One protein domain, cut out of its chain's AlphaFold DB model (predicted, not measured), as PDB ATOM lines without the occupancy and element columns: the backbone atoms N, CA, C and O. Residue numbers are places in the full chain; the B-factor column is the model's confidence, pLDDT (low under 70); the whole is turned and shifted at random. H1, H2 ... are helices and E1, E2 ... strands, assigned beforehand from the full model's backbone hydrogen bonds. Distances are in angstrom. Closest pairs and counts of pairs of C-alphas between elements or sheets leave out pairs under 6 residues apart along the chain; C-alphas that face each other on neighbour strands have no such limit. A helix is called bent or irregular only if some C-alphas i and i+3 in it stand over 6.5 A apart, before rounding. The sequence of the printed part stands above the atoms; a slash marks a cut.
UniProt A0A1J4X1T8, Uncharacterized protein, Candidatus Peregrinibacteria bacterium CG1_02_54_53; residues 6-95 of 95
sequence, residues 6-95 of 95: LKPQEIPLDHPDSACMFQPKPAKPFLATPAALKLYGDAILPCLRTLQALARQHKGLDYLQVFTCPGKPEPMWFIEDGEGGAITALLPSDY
ATOM      1  N   LEU A   6     -33.632  36.194  46.989       98.06
ATOM      2  CA  LEU A   6     -34.168  35.558  45.789       98.06
ATOM      3  C   LEU A   6     -35.700  35.635  45.793       98.06
ATOM      4  O   LEU A   6     -36.337  35.315  46.799       98.06
ATOM      5  N   LYS A   7     -36.287  36.054  44.675       98.12
ATOM      6  CA  LYS A   7     -37.732  35.972  44.448       98.12
ATOM      7  C   LYS A   7     -38.132  34.574  43.970       98.12
ATOM      8  O   LYS A   7     -37.300  33.885  43.387       98.12
ATOM      9  N   PRO A   8     -39.400  34.163  44.163       97.44
ATOM     10  CA  PRO A   8     -39.942  33.025  43.430       97.44
ATOM     11  C   PRO A   8     -39.691  33.198  41.928       97.44
ATOM     12  O   PRO A   8     -39.880  34.298  41.403       97.44
ATOM     13  N   GLN A   9     -39.237  32.131  41.271       97.56
ATOM     14  CA  GLN A   9     -39.083  32.097  39.818       97.56
ATOM     15  C   GLN A   9     -40.444  32.172  39.110       97.56
ATOM     16  O   GLN A   9     -41.481  31.935  39.734       97.56
ATOM     17  N   GLU A  10     -40.439  32.524  37.824       95.69
ATOM     18  CA  GLU A  10     -41.661  32.786  37.054       95.69
ATOM     19  C   GLU A  10     -42.497  31.519  36.838       95.69
ATOM     20  O   GLU A  10     -43.721  31.541  36.990       95.69
ATOM     21  N   ILE A  11     -41.828  30.402  36.549       97.38
ATOM     22  CA  ILE A  11     -42.459  29.101  36.302       97.38
ATOM     23  C   ILE A  11     -42.296  28.135  37.491       97.38
ATOM     24  O   ILE A  11     -41.376  28.280  38.297       97.38
ATOM     25  N   PRO A  12     -43.153  27.107  37.632       97.62
ATOM     26  CA  PRO A  12     -43.003  26.086  38.670       97.62
ATOM     27  C   PRO A  12     -41.654  25.348  38.628       97.62
ATOM     28  O   PRO A  12     -41.072  25.137  37.566       97.62
ATOM     29  N   LEU A  13     -41.167  24.913  39.794       96.62
ATOM     30  CA  LEU A  13     -39.889  24.189  39.931       96.62
ATOM     31  C   LEU A  13     -39.898  22.804  39.269       96.62
ATOM     32  O   LEU A  13     -38.840  22.262  38.977       96.62
ATOM     33  N   ASP A  14     -41.075  22.227  39.050       96.12
ATOM     34  CA  ASP A  14     -41.288  20.962  38.346       96.12
ATOM     35  C   ASP A  14     -41.637  21.151  36.859       96.12
ATOM     36  O   ASP A  14     -41.861  20.168  36.149       96.12
ATOM     37  N   HIS A  15     -41.665  22.396  36.370       97.81
ATOM     38  CA  HIS A  15     -41.871  22.680  34.955       97.81
ATOM     39  C   HIS A  15     -40.683  22.158  34.122       97.81
ATOM     40  O   HIS A  15     -39.541  22.327  34.548       97.81
ATOM     41  N   PRO A  16     -40.899  21.584  32.923       97.00
ATOM     42  CA  PRO A  16     -39.812  21.076  32.077       97.00
ATOM     43  C   PRO A  16     -38.723  22.106  31.743       97.00
ATOM     44  O   PRO A  16     -37.560  21.735  31.606       97.00
ATOM     45  N   ASP A  17     -39.093  23.385  31.653       97.00
ATOM     46  CA  ASP A  17     -38.150  24.481  31.379       97.00
ATOM     47  C   ASP A  17     -37.353  24.926  32.619       97.00
ATOM     48  O   ASP A  17     -36.365  25.648  32.485       97.00
ATOM     49  N   SER A  18     -37.707  24.451  33.821       97.88
ATOM     50  CA  SER A  18     -36.893  24.616  35.031       97.88
ATOM     51  C   SER A  18     -35.691  23.665  35.000       97.88
ATOM     52  O   SER A  18     -35.589  22.741  35.803       97.88
ATOM     53  N   ALA A  19     -34.782  23.872  34.047       97.38
ATOM     54  CA  ALA A  19     -33.657  22.981  33.753       97.38
ATOM     55  C   ALA A  19     -32.272  23.639  33.921       97.38
ATOM     56  O   ALA A  19     -31.247  22.958  33.814       97.38
ATOM     57  N   CYS A  20     -32.206  24.947  34.192       97.94
ATOM     58  CA  CYS A  20     -30.944  25.674  34.332       97.94
ATOM     59  C   CYS A  20     -30.244  25.365  35.662       97.94
ATOM     60  O   CYS A  20     -30.871  25.247  36.716       97.94
ATOM     61  N   MET A  21     -28.916  25.238  35.617       97.81
ATOM     62  CA  MET A  21     -28.095  24.772  36.747       97.81
ATOM     63  C   MET A  21     -27.215  25.863  37.360       97.81
ATOM     64  O   MET A  21     -26.610  25.661  38.417       97.81
ATOM     65  N   PHE A  22     -27.103  27.000  36.681       97.94
ATOM     66  CA  PHE A  22     -26.246  28.136  36.984       97.94
ATOM     67  C   PHE A  22     -24.803  27.707  37.279       97.94
ATOM     68  O   PHE A  22     -24.142  28.230  38.181       97.94
ATOM     69  N   GLN A  23     -24.304  26.724  36.521       97.12
ATOM     70  CA  GLN A  23     -22.979  26.137  36.704       97.12
ATOM     71  C   GLN A  23     -21.993  26.630  35.631       97.12
ATOM     72  O   GLN A  23     -22.067  26.189  34.482       97.12
ATOM     73  N   PRO A  24     -21.032  27.500  35.995       96.19
ATOM     74  CA  PRO A  24     -20.052  28.012  35.050       96.19
ATOM     75  C   PRO A  24     -19.122  26.898  34.567       96.19
ATOM     76  O   PRO A  24     -18.639  26.084  35.357       96.19
ATOM     77  N   LYS A  25     -18.838  26.890  33.268       94.81
ATOM     78  CA  LYS A  25     -17.879  25.994  32.602       94.81
ATOM     79  C   LYS A  25     -17.183  26.752  31.465       94.81
ATOM     80  O   LYS A  25     -17.700  27.783  31.047       94.81
ATOM     81  N   PRO A  26     -16.059  26.270  30.904       93.88
ATOM     82  CA  PRO A  26     -15.385  26.974  29.808       93.88
ATOM     83  C   PRO A  26     -16.301  27.316  28.619       93.88
ATOM     84  O   PRO A  26     -16.197  28.398  28.062       93.88
ATOM     85  N   ALA A  27     -17.245  26.428  28.282       93.31
ATOM     86  CA  ALA A  27     -18.226  26.634  27.209       93.31
ATOM     87  C   ALA A  27     -19.481  27.433  27.626       93.31
ATOM     88  O   ALA A  27     -20.355  27.653  26.799       93.31
ATOM     89  N   LYS A  28     -19.611  27.783  28.911       95.50
ATOM     90  CA  LYS A  28     -20.701  28.590  29.474       95.50
ATOM     91  C   LYS A  28     -20.139  29.415  30.638       95.50
ATOM     92  O   LYS A  28     -20.254  28.998  31.799       95.50
ATOM     93  N   PRO A  29     -19.400  30.495  30.337       97.62
ATOM     94  CA  PRO A  29     -18.718  31.280  31.354       97.62
ATOM     95  C   PRO A  29     -19.723  32.021  32.237       97.62
ATOM     96  O   PRO A  29     -20.863  32.250  31.845       97.62
ATOM     97  N   PHE A  30     -19.274  32.422  33.427       98.31
ATOM     98  CA  PHE A  30     -20.017  33.353  34.268       98.31
ATOM     99  C   PHE A  30     -19.514  34.773  34.051       98.31
ATOM    100  O   PHE A  30     -18.325  35.041  34.237       98.31
ATOM    101  N   LEU A  31     -20.421  35.663  33.674       97.88
ATOM    102  CA  LEU A  31     -20.161  37.060  33.369       97.88
ATOM    103  C   LEU A  31     -21.028  37.952  34.256       97.88
ATOM    104  O   LEU A  31     -22.102  37.560  34.708       97.88
ATOM    105  N   ALA A  32     -20.564  39.174  34.487       98.12
ATOM    106  CA  ALA A  32     -21.360  40.214  35.115       98.12
ATOM    107  C   ALA A  32     -21.188  41.519  34.340       98.12
ATOM    108  O   ALA A  32     -20.064  41.864  33.958       98.12
ATOM    109  N   THR A  33     -22.280  42.247  34.110       98.12
ATOM    110  CA  THR A  33     -22.198  43.558  33.458       98.12
ATOM    111  C   THR A  33     -21.468  44.559  34.360       98.12
ATOM    112  O   THR A  33     -21.493  44.434  35.592       98.12
ATOM    113  N   PRO A  34     -20.827  45.597  33.792       98.25
ATOM    114  CA  PRO A  34     -20.199  46.646  34.591       98.25
ATOM    115  C   PRO A  34     -21.165  47.325  35.574       98.25
ATOM    116  O   PRO A  34     -20.771  47.653  36.695       98.25
ATOM    117  N   ALA A  35     -22.433  47.512  35.187       97.50
ATOM    118  CA  ALA A  35     -23.443  48.120  36.047       97.50
ATOM    119  C   ALA A  35     -23.833  47.197  37.214       97.50
ATOM    120  O   ALA A  35     -23.854  47.649  38.364       97.50
ATOM    121  N   ALA A  36     -24.020  45.896  36.963       97.50
ATOM    122  CA  ALA A  36     -24.258  44.916  38.018       97.50
ATOM    123  C   ALA A  36     -23.068  44.815  38.983       97.50
ATOM    124  O   ALA A  36     -23.265  44.836  40.198       97.50
ATOM    125  N   LEU A  37     -21.828  44.797  38.477       97.56
ATOM    126  CA  LEU A  37     -20.618  44.809  39.311       97.56
ATOM    127  C   LEU A  37     -20.560  46.047  40.209       97.56
ATOM    128  O   LEU A  37     -20.299  45.929  41.406       97.56
ATOM    129  N   LYS A  38     -20.857  47.227  39.655       97.06
ATOM    130  CA  LYS A  38     -20.880  48.484  40.410       97.06
ATOM    131  C   LYS A  38     -21.955  48.483  41.497       97.06
ATOM    132  O   LYS A  38     -21.720  49.007  42.586       97.06
ATOM    133  N   LEU A  39     -23.134  47.932  41.210       96.38
ATOM    134  CA  LEU A  39     -24.270  47.998  42.124       96.38
ATOM    135  C   LEU A  39     -24.271  46.870  43.165       96.38
ATOM    136  O   LEU A  39     -24.637  47.113  44.318       96.38
ATOM    137  N   TYR A  40     -23.852  45.664  42.787       96.50
ATOM    138  CA  TYR A  40     -24.003  44.445  43.581       96.50
ATOM    139  C   TYR A  40     -22.700  43.717  43.912       96.50
ATOM    140  O   TYR A  40     -22.764  42.867  44.790       96.50
ATOM    141  N   GLY A  41     -21.563  44.047  43.286       95.19
ATOM    142  CA  GLY A  41     -20.213  43.488  43.501       95.19
ATOM    143  C   GLY A  41     -20.114  42.266  44.423       95.19
ATOM    144  O   GLY A  41     -20.214  41.123  43.976       95.19
ATOM    145  N   ASP A  42     -19.963  42.511  45.725       94.75
ATOM    146  CA  ASP A  42     -19.743  41.479  46.750       94.75
ATOM    147  C   ASP A  42     -20.883  40.453  46.891       94.75
ATOM    148  O   ASP A  42     -20.669  39.335  47.359       94.75
ATOM    149  N   ALA A  43     -22.105  40.811  46.499       96.56
ATOM    150  CA  ALA A  43     -23.285  39.959  46.589       96.56
ATOM    151  C   ALA A  43     -23.451  39.009  45.394       96.56
ATOM    152  O   ALA A  43     -24.164  38.013  45.519       96.56
ATOM    153  N   ILE A  44     -22.786  39.267  44.262       97.56
ATOM    154  CA  ILE A  44     -22.969  38.499  43.021       97.56
ATOM    155  C   ILE A  44     -22.588  37.024  43.217       97.56
ATOM    156  O   ILE A  44     -23.383  36.127  42.933       97.56
ATOM    157  N   LEU A  45     -21.396  36.749  43.756       97.69
ATOM    158  CA  LEU A  45     -20.928  35.372  43.966       97.69
ATOM    159  C   LEU A  45     -21.762  34.596  45.007       97.69
ATOM    160  O   LEU A  45     -22.095  33.438  44.740       97.69
ATOM    161  N   PRO A  46     -22.140  35.169  46.169       97.25
ATOM    162  CA  PRO A  46     -23.102  34.541  47.078       97.25
ATOM    163  C   PRO A  46     -24.456  34.215  46.431       97.25
ATOM    164  O   PRO A  46     -24.995  33.130  46.665       97.25
ATOM    165  N   CYS A  47     -24.988  35.110  45.591       98.25
ATOM    166  CA  CYS A  47     -26.244  34.871  44.875       98.25
ATOM    167  C   CYS A  47     -26.102  33.704  43.887       98.25
ATOM    168  O   CYS A  47     -26.908  32.778  43.930       98.25
ATOM    169  N   LEU A  48     -25.019  33.661  43.098       98.44
ATOM    170  CA  LEU A  48     -24.736  32.539  42.195       98.44
ATOM    171  C   LEU A  48     -24.672  31.195  42.940       98.44
ATOM    172  O   LEU A  48     -25.259  30.209  42.503       98.44
ATOM    173  N   ARG A  49     -23.992  31.146  44.092       98.12
ATOM    174  CA  ARG A  49     -23.915  29.926  44.919       98.12
ATOM    175  C   ARG A  49     -25.286  29.489  45.433       98.12
ATOM    176  O   ARG A  49     -25.545  28.292  45.519       98.12
ATOM    177  N   THR A  50     -26.152  30.448  45.758       98.25
ATOM    178  CA  THR A  50     -27.537  30.179  46.171       98.25
ATOM    179  C   THR A  50     -28.317  29.526  45.032       98.25
ATOM    180  O   THR A  50     -28.941  28.489  45.248       98.25
ATOM    181  N   LEU A  51     -28.204  30.058  43.809       98.50
ATOM    182  CA  LEU A  51     -28.832  29.464  42.624       98.50
ATOM    183  C   LEU A  51     -28.324  28.046  42.358       98.50
ATOM    184  O   LEU A  51     -29.118  27.138  42.155       98.50
ATOM    185  N   GLN A  52     -27.012  27.821  42.447       98.56
ATOM    186  CA  GLN A  52     -26.424  26.490  42.266       98.56
ATOM    187  C   GLN A  52     -26.924  25.474  43.299       98.56
ATOM    188  O   GLN A  52     -27.133  24.307  42.969       98.56
ATOM    189  N   ALA A  53     -27.094  25.886  44.558       98.44
ATOM    190  CA  ALA A  53     -27.627  25.017  45.600       98.44
ATOM    191  C   ALA A  53     -29.099  24.665  45.334       98.44
ATOM    192  O   ALA A  53     -29.467  23.491  45.399       98.44
ATOM    193  N   LEU A  54     -29.913  25.658  44.970       98.19
ATOM    194  CA  LEU A  54     -31.327  25.465  44.656       98.19
ATOM    195  C   LEU A  54     -31.529  24.622  43.396       98.19
ATOM    196  O   LEU A  54     -32.312  23.676  43.425       98.19
ATOM    197  N   ALA A  55     -30.769  24.871  42.332       98.12
ATOM    198  CA  ALA A  55     -30.834  24.065  41.119       98.12
ATOM    199  C   ALA A  55     -30.471  22.598  41.389       98.12
ATOM    200  O   ALA A  55     -31.130  21.694  40.886       98.12
ATOM    201  N   ARG A  56     -29.482  22.321  42.253       98.31
ATOM    202  CA  ARG A  56     -29.191  20.939  42.685       98.31
ATOM    203  C   ARG A  56     -30.349  20.311  43.456       98.31
ATOM    204  O   ARG A  56     -30.613  19.126  43.273       98.31
ATOM    205  N   GLN A  57     -31.017  21.078  44.315       98.06
ATOM    206  CA  GLN A  57     -32.151  20.601  45.106       98.06
ATOM    207  C   GLN A  57     -33.374  20.291  44.233       98.06
ATOM    208  O   GLN A  57     -34.041  19.280  44.454       98.06
ATOM    209  N   HIS A  58     -33.651  21.138  43.245       97.62
ATOM    210  CA  HIS A  58     -34.856  21.066  42.417       97.62
ATOM    211  C   HIS A  58     -34.640  20.407  41.051       97.62
ATOM    212  O   HIS A  58     -35.603  20.186  40.330       97.62
ATOM    213  N   LYS A  59     -33.403  19.991  40.745       97.44
ATOM    214  CA  LYS A  59     -32.975  19.430  39.448       97.44
ATOM    215  C   LYS A  59     -33.092  20.418  38.281       97.44
ATOM    216  O   LYS A  59     -33.253  20.002  37.139       97.44
ATOM    217  N   GLY A  60     -32.939  21.696  38.595       97.88
ATOM    218  CA  GLY A  60     -32.984  22.805  37.660       97.88
ATOM    219  C   GLY A  60     -33.806  23.965  38.209       97.88
ATOM    220  O   GLY A  60     -34.459  23.860  39.250       97.88
ATOM    221  N   LEU A  61     -33.689  25.096  37.532       98.56
ATOM    222  CA  LEU A  61     -34.405  26.338  37.781       98.56
ATOM    223  C   LEU A  61     -34.783  26.957  36.438       98.56
ATOM    224  O   LEU A  61     -34.227  26.597  35.400       98.56
ATOM    225  N   ASP A  62     -35.696  27.912  36.478       98.38
ATOM    226  CA  ASP A  62     -35.990  28.791  35.355       98.38
ATOM    227  C   ASP A  62     -34.731  29.558  34.912       98.38
ATOM    228  O   ASP A  62     -33.838  29.851  35.719       98.38
ATOM    229  N   TYR A  63     -34.652  29.886  33.624       97.94
ATOM    230  CA  TYR A  63     -33.472  30.503  33.022       97.94
ATOM    231  C   TYR A  63     -33.190  31.906  33.583       97.94
ATOM    232  O   TYR A  63     -32.026  32.307  33.638       97.94
ATOM    233  N   LEU A  64     -34.231  32.623  34.027       98.25
ATOM    234  CA  LEU A  64     -34.153  33.940  34.655       98.25
ATOM    235  C   LEU A  64     -34.409  33.841  36.163       98.25
ATOM    236  O   LEU A  64     -35.457  33.401  36.618       98.25
ATOM    237  N   GLN A  65     -33.461  34.334  36.958       98.62
ATOM    238  CA  GLN A  65     -33.579  34.397  38.413       98.62
ATOM    239  C   GLN A  65     -33.387  35.829  38.903       98.62
ATOM    240  O   GLN A  65     -32.461  36.529  38.489       98.62
ATOM    241  N   VAL A  66     -34.257  36.274  39.815       98.50
ATOM    242  CA  VAL A  66     -34.332  37.679  40.236       98.50
ATOM    243  C   VAL A  66     -34.023  37.821  41.721       98.50
ATOM    244  O   VAL A  66     -34.740  37.306  42.578       98.50
ATOM    245  N   PHE A  67     -32.997  38.608  42.039       98.38
ATOM    246  CA  PHE A  67     -32.663  39.001  43.403       98.38
ATOM    247  C   PHE A  67     -33.049  40.457  43.666       98.38
ATOM    248  O   PHE A  67     -32.696  41.358  42.909       98.38
ATOM    249  N   THR A  68     -33.719  40.713  44.788       97.62
ATOM    250  CA  THR A  68     -34.004  42.073  45.276       97.62
ATOM    251  C   THR A  68     -33.254  42.374  46.558       97.62
ATOM    252  O   THR A  68     -33.129  41.516  47.424       97.62
ATOM    253  N   CYS A  69     -32.790  43.608  46.719       95.88
ATOM    254  CA  CYS A  69     -32.087  44.053  47.916       95.88
ATOM    255  C   CYS A  69     -32.672  45.396  48.382       95.88
ATOM    256  O   CYS A  69     -32.709  46.338  47.584       95.88
ATOM    257  N   PRO A  70     -33.130  45.519  49.644       93.56
ATOM    258  CA  PRO A  70     -33.582  46.800  50.175       93.56
ATOM    259  C   PRO A  70     -32.500  47.878  50.031       93.56
ATOM    260  O   PRO A  70     -31.349  47.672  50.417       93.56
ATOM    261  N   GLY A  71     -32.873  49.031  49.473       90.38
ATOM    262  CA  GLY A  71     -31.957  50.153  49.246       90.38
ATOM    263  C   GLY A  71     -31.166  50.096  47.934       90.38
ATOM    264  O   GLY A  71     -30.321  50.961  47.708       90.38
ATOM    265  N   LYS A  72     -31.427  49.118  47.058       93.56
ATOM    266  CA  LYS A  72     -30.953  49.135  45.666       93.56
ATOM    267  C   LYS A  72     -32.073  49.633  44.740       93.56
ATOM    268  O   LYS A  72     -33.230  49.293  44.982       93.56
ATOM    269  N   PRO A  73     -31.752  50.442  43.713       95.38
ATOM    270  CA  PRO A  73     -32.748  51.063  42.839       95.38
ATOM    271  C   PRO A  73     -33.477  50.055  41.942       95.38
ATOM    272  O   PRO A  73     -34.623  50.286  41.574       95.38
ATOM    273  N   GLU A  74     -32.840  48.933  41.620       97.12
ATOM    274  CA  GLU A  74     -33.391  47.894  40.754       97.12
ATOM    275  C   GLU A  74     -32.885  46.509  41.183       97.12
ATOM    276  O   GLU A  74     -31.852  46.423  41.864       97.12
ATOM    277  N   PRO A  75     -33.604  45.420  40.851       97.69
ATOM    278  CA  PRO A  75     -33.152  44.065  41.148       97.69
ATOM    279  C   PRO A  75     -31.898  43.684  40.352       97.69
ATOM    280  O   PRO A  75     -31.557  44.306  39.355       97.69
ATOM    281  N   MET A  76     -31.238  42.615  40.781       98.06
ATOM    282  CA  MET A  76     -30.202  41.941  40.006       98.06
ATOM    283  C   MET A  76     -30.796  40.700  39.346       98.06
ATOM    284  O   MET A  76     -31.436  39.889  40.022       98.06
ATOM    285  N   TRP A  77     -30.575  40.552  38.048       98.56
ATOM    286  CA  TRP A  77     -30.972  39.382  37.276       98.56
ATOM    287  C   TRP A  77     -29.785  38.447  37.080       98.56
ATOM    288  O   TRP A  77     -28.653  38.895  36.917       98.56
ATOM    289  N   PHE A  78     -30.066  37.150  37.086       98.56
ATOM    290  CA  PHE A  78     -29.186  36.109  36.575       98.56
ATOM    291  C   PHE A  78     -29.903  35.419  35.425       98.56
ATOM    292  O   PHE A  78     -30.992  34.891  35.630       98.56
ATOM    293  N   ILE A  79     -29.286  35.414  34.249       98.31
ATOM    294  CA  ILE A  79     -29.783  34.714  33.063       98.31
ATOM    295  C   ILE A  79     -28.799  33.597  32.741       98.31
ATOM    296  O   ILE A  79     -27.609  33.861  32.574       98.31
ATOM    297  N   GLU A  80     -29.270  32.354  32.679       98.38
ATOM    298  CA  GLU A  80     -28.521  31.265  32.056       98.38
ATOM    299  C   GLU A  80     -29.020  31.067  30.625       98.38
ATOM    300  O   GLU A  80     -30.089  30.503  30.403       98.38
ATOM    301  N   ASP A  81     -28.220  31.506  29.658       95.00
ATOM    302  CA  ASP A  81     -28.493  31.271  28.246       95.00
ATOM    303  C   ASP A  81     -28.426  29.770  27.918       95.00
ATOM    304  O   ASP A  81     -27.812  28.966  28.636       95.00
ATOM    305  N   GLY A  82     -29.022  29.394  26.786       89.25
ATOM    306  CA  GLY A  82     -28.995  28.034  26.253       89.25
ATOM    307  C   GLY A  82     -27.593  27.519  25.892       89.25
ATOM    308  O   GLY A  82     -26.551  27.966  26.382       89.25
ATOM    309  N   GLU A  83     -27.543  26.500  25.041       86.56
ATOM    310  CA  GLU A  83     -26.272  25.920  24.611       86.56
ATOM    311  C   GLU A  83     -25.378  26.958  23.905       86.56
ATOM    312  O   GLU A  83     -25.837  27.720  23.060       86.56
ATOM    313  N   GLY A  84     -24.097  27.008  24.284       84.88
ATOM    314  CA  GLY A  84     -23.123  27.965  23.744       84.88
ATOM    315  C   GLY A  84     -23.221  29.398  24.287       84.88
ATOM    316  O   GLY A  84     -22.388  30.224  23.917       84.88
ATOM    317  N   GLY A  85     -24.193  29.699  25.156       93.50
ATOM    318  CA  GLY A  85     -24.336  31.011  25.794       93.50
ATOM    319  C   GLY A  85     -23.548  31.164  27.100       93.50
ATOM    320  O   GLY A  85     -22.634  30.386  27.385       93.50
ATOM    321  N   ALA A  86     -23.895  32.165  27.913       97.31
ATOM    322  CA  ALA A  86     -23.254  32.443  29.197       97.31
ATOM    323  C   ALA A  86     -24.244  32.343  30.369       97.31
ATOM    324  O   ALA A  86     -25.454  32.232  30.199       97.31
ATOM    325  N   ILE A  87     -23.711  32.374  31.589       98.44
ATOM    326  CA  ILE A  87     -24.482  32.757  32.770       98.44
ATOM    327  C   ILE A  87     -24.142  34.217  33.034       98.44
ATOM    328  O   ILE A  87     -22.980  34.534  33.284       98.44
ATOM    329  N   THR A  88     -25.130  35.100  32.997       98.50
ATOM    330  CA  THR A  88     -24.904  36.544  33.073       98.50
ATOM    331  C   THR A  88     -25.639  37.138  34.262       98.50
ATOM    332  O   THR A  88     -26.854  37.005  34.372       98.50
ATOM    333  N   ALA A  89     -24.902  37.808  35.148       98.38
ATOM    334  CA  ALA A  89     -25.464  38.712  36.142       98.38
ATOM    335  C   ALA A  89     -25.573  40.125  35.550       98.38
ATOM    336  O   ALA A  89     -24.568  40.710  35.141       98.38
ATOM    337  N   LEU A  90     -26.776  40.683  35.507       98.38
ATOM    338  CA  LEU A  90     -27.050  41.982  34.892       98.38
ATOM    339  C   LEU A  90     -28.128  42.752  35.655       98.38
ATOM    340  O   LEU A  90     -28.836  42.194  36.497       98.38
ATOM    341  N   LEU A  91     -28.232  44.047  35.376       97.94
ATOM    342  CA  LEU A  91     -29.376  44.847  35.795       97.94
ATOM    343  C   LEU A  91     -30.463  44.792  34.709       97.94
ATOM    344  O   LEU A  91     -30.115  44.679  33.535       97.94
ATOM    345  N   PRO A  92     -31.759  44.899  35.055       96.00
ATOM    346  CA  PRO A  92     -32.830  45.025  34.068       96.00
ATOM    347  C   PRO A  92     -32.580  46.133  33.044       96.00
ATOM    348  O   PRO A  92     -32.935  45.976  31.886       96.00
ATOM    349  N   SER A  93     -31.953  47.242  33.452       95.31
ATOM    350  CA  SER A  93     -31.614  48.345  32.546       95.31
ATOM    351  C   SER A  93     -30.541  48.014  31.501       95.31
ATOM    352  O   SER A  93     -30.341  48.804  30.582       95.31
ATOM    353  N   ASP A  94     -29.799  46.916  31.681       88.62
ATOM    354  CA  ASP A  94     -28.752  46.466  30.755       88.62
ATOM    355  C   ASP A  94     -29.289  45.531  29.651       88.62
ATOM    356  O   ASP A  94     -28.525  45.177  28.750       88.62
ATOM    357  N   TYR A  95     -30.550  45.094  29.751       79.62
ATOM    358  CA  TYR A  95     -31.217  44.158  28.836       79.62
ATOM    359  C   TYR A  95     -32.120  44.902  27.845       79.62
ATOM    360  O   TYR A  95     -32.020  44.612  26.633       79.62
TER     361      TYR A  95
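What this domain is: This is residues 6 to 95 of the 95 residues of an uncharacterized protein of Candidatus Peregrinibacteria bacterium CG1_02_54_53 (UniProt A0A1J4X1T8). A single twisted four-stranded sheet has one long, sharply kinked helix, H1, packed slantwise over one face, while its other face bears no named helix. Before the first strand, a long stretch without named elements, residues 6 to 29, runs from beside E2 round the end of the sheet to E1. The printed part has 90 residues with one named helix and four named strands, in the order E1, H1, E2, E3, E4; the sheet is mixed, in the order E1, E4, E3, E2. The class is mixed, helices and strands, with under half of the residues in named elements. The whole is compact, with a radius of gyration of the C-alphas of 12.4 A and spans of 33 by 28 by 22 A.

How they stand to each other: After residues 6 to 29, E1, residues 30 to 32, is an edge strand, parallel to its neighbour E4, residues 87 to 90, at 11 degrees; N 31 and O 87 are 2.8 A apart, within hydrogen-bond range. H1, residues 34 to 58, is on the sheet at a height of 6.8 A. It lies over E4 and only just over E3, residues 76 to 80, on which 3 of its C-alphas fall. On the local plane it runs slantwise to the strands, at 44 degrees to E4. The closest C-alphas of H1 and E4 are those of Ala 36 and Leu 90, 5.1 A apart. H1 and E1 are near each other, with 7 pairs of C-alphas within 10 A. H1 is irregular, with C-alphas 39 and 42 9.2 A apart, and has a kink of 96 degrees near residue 41; 16 of its 21 O i to N i+4 pairs are within hydrogen-bond range. E2, residues 64 to 68, is the other edge strand. E1, H1 and E2 form a split strand-helix-strand unit, two strands running the same way with E4 and E3 between them; its crossover is left-handed. E2, E3 and E4 form a meander, each strand the antiparallel neighbour of the one before. In the hairpin of E2 and E3, N 65 and O 78 are 2.9 A apart; in that of E3 and E4, N 88 and O 79 are 2.8 A apart, both within hydrogen-bond range.

Where its parts are: E1 begins at C-alpha 30 (-20.017, 33.353, 34.268) and is 7.0 A long. H1 measures 30.5 A, E2 and E3 13.4 A each. E4, 9.8 A, ends at C-alpha 90 (-27.050, 41.982, 34.892).

The domain as a whole: The C-alphas farthest apart, those of Ala 27 and Gly 71, are 35.0 A apart. The printed part has no cut, and no link between named elements is long. Its mean pLDDT is 96.6, and no printed residue is under 70.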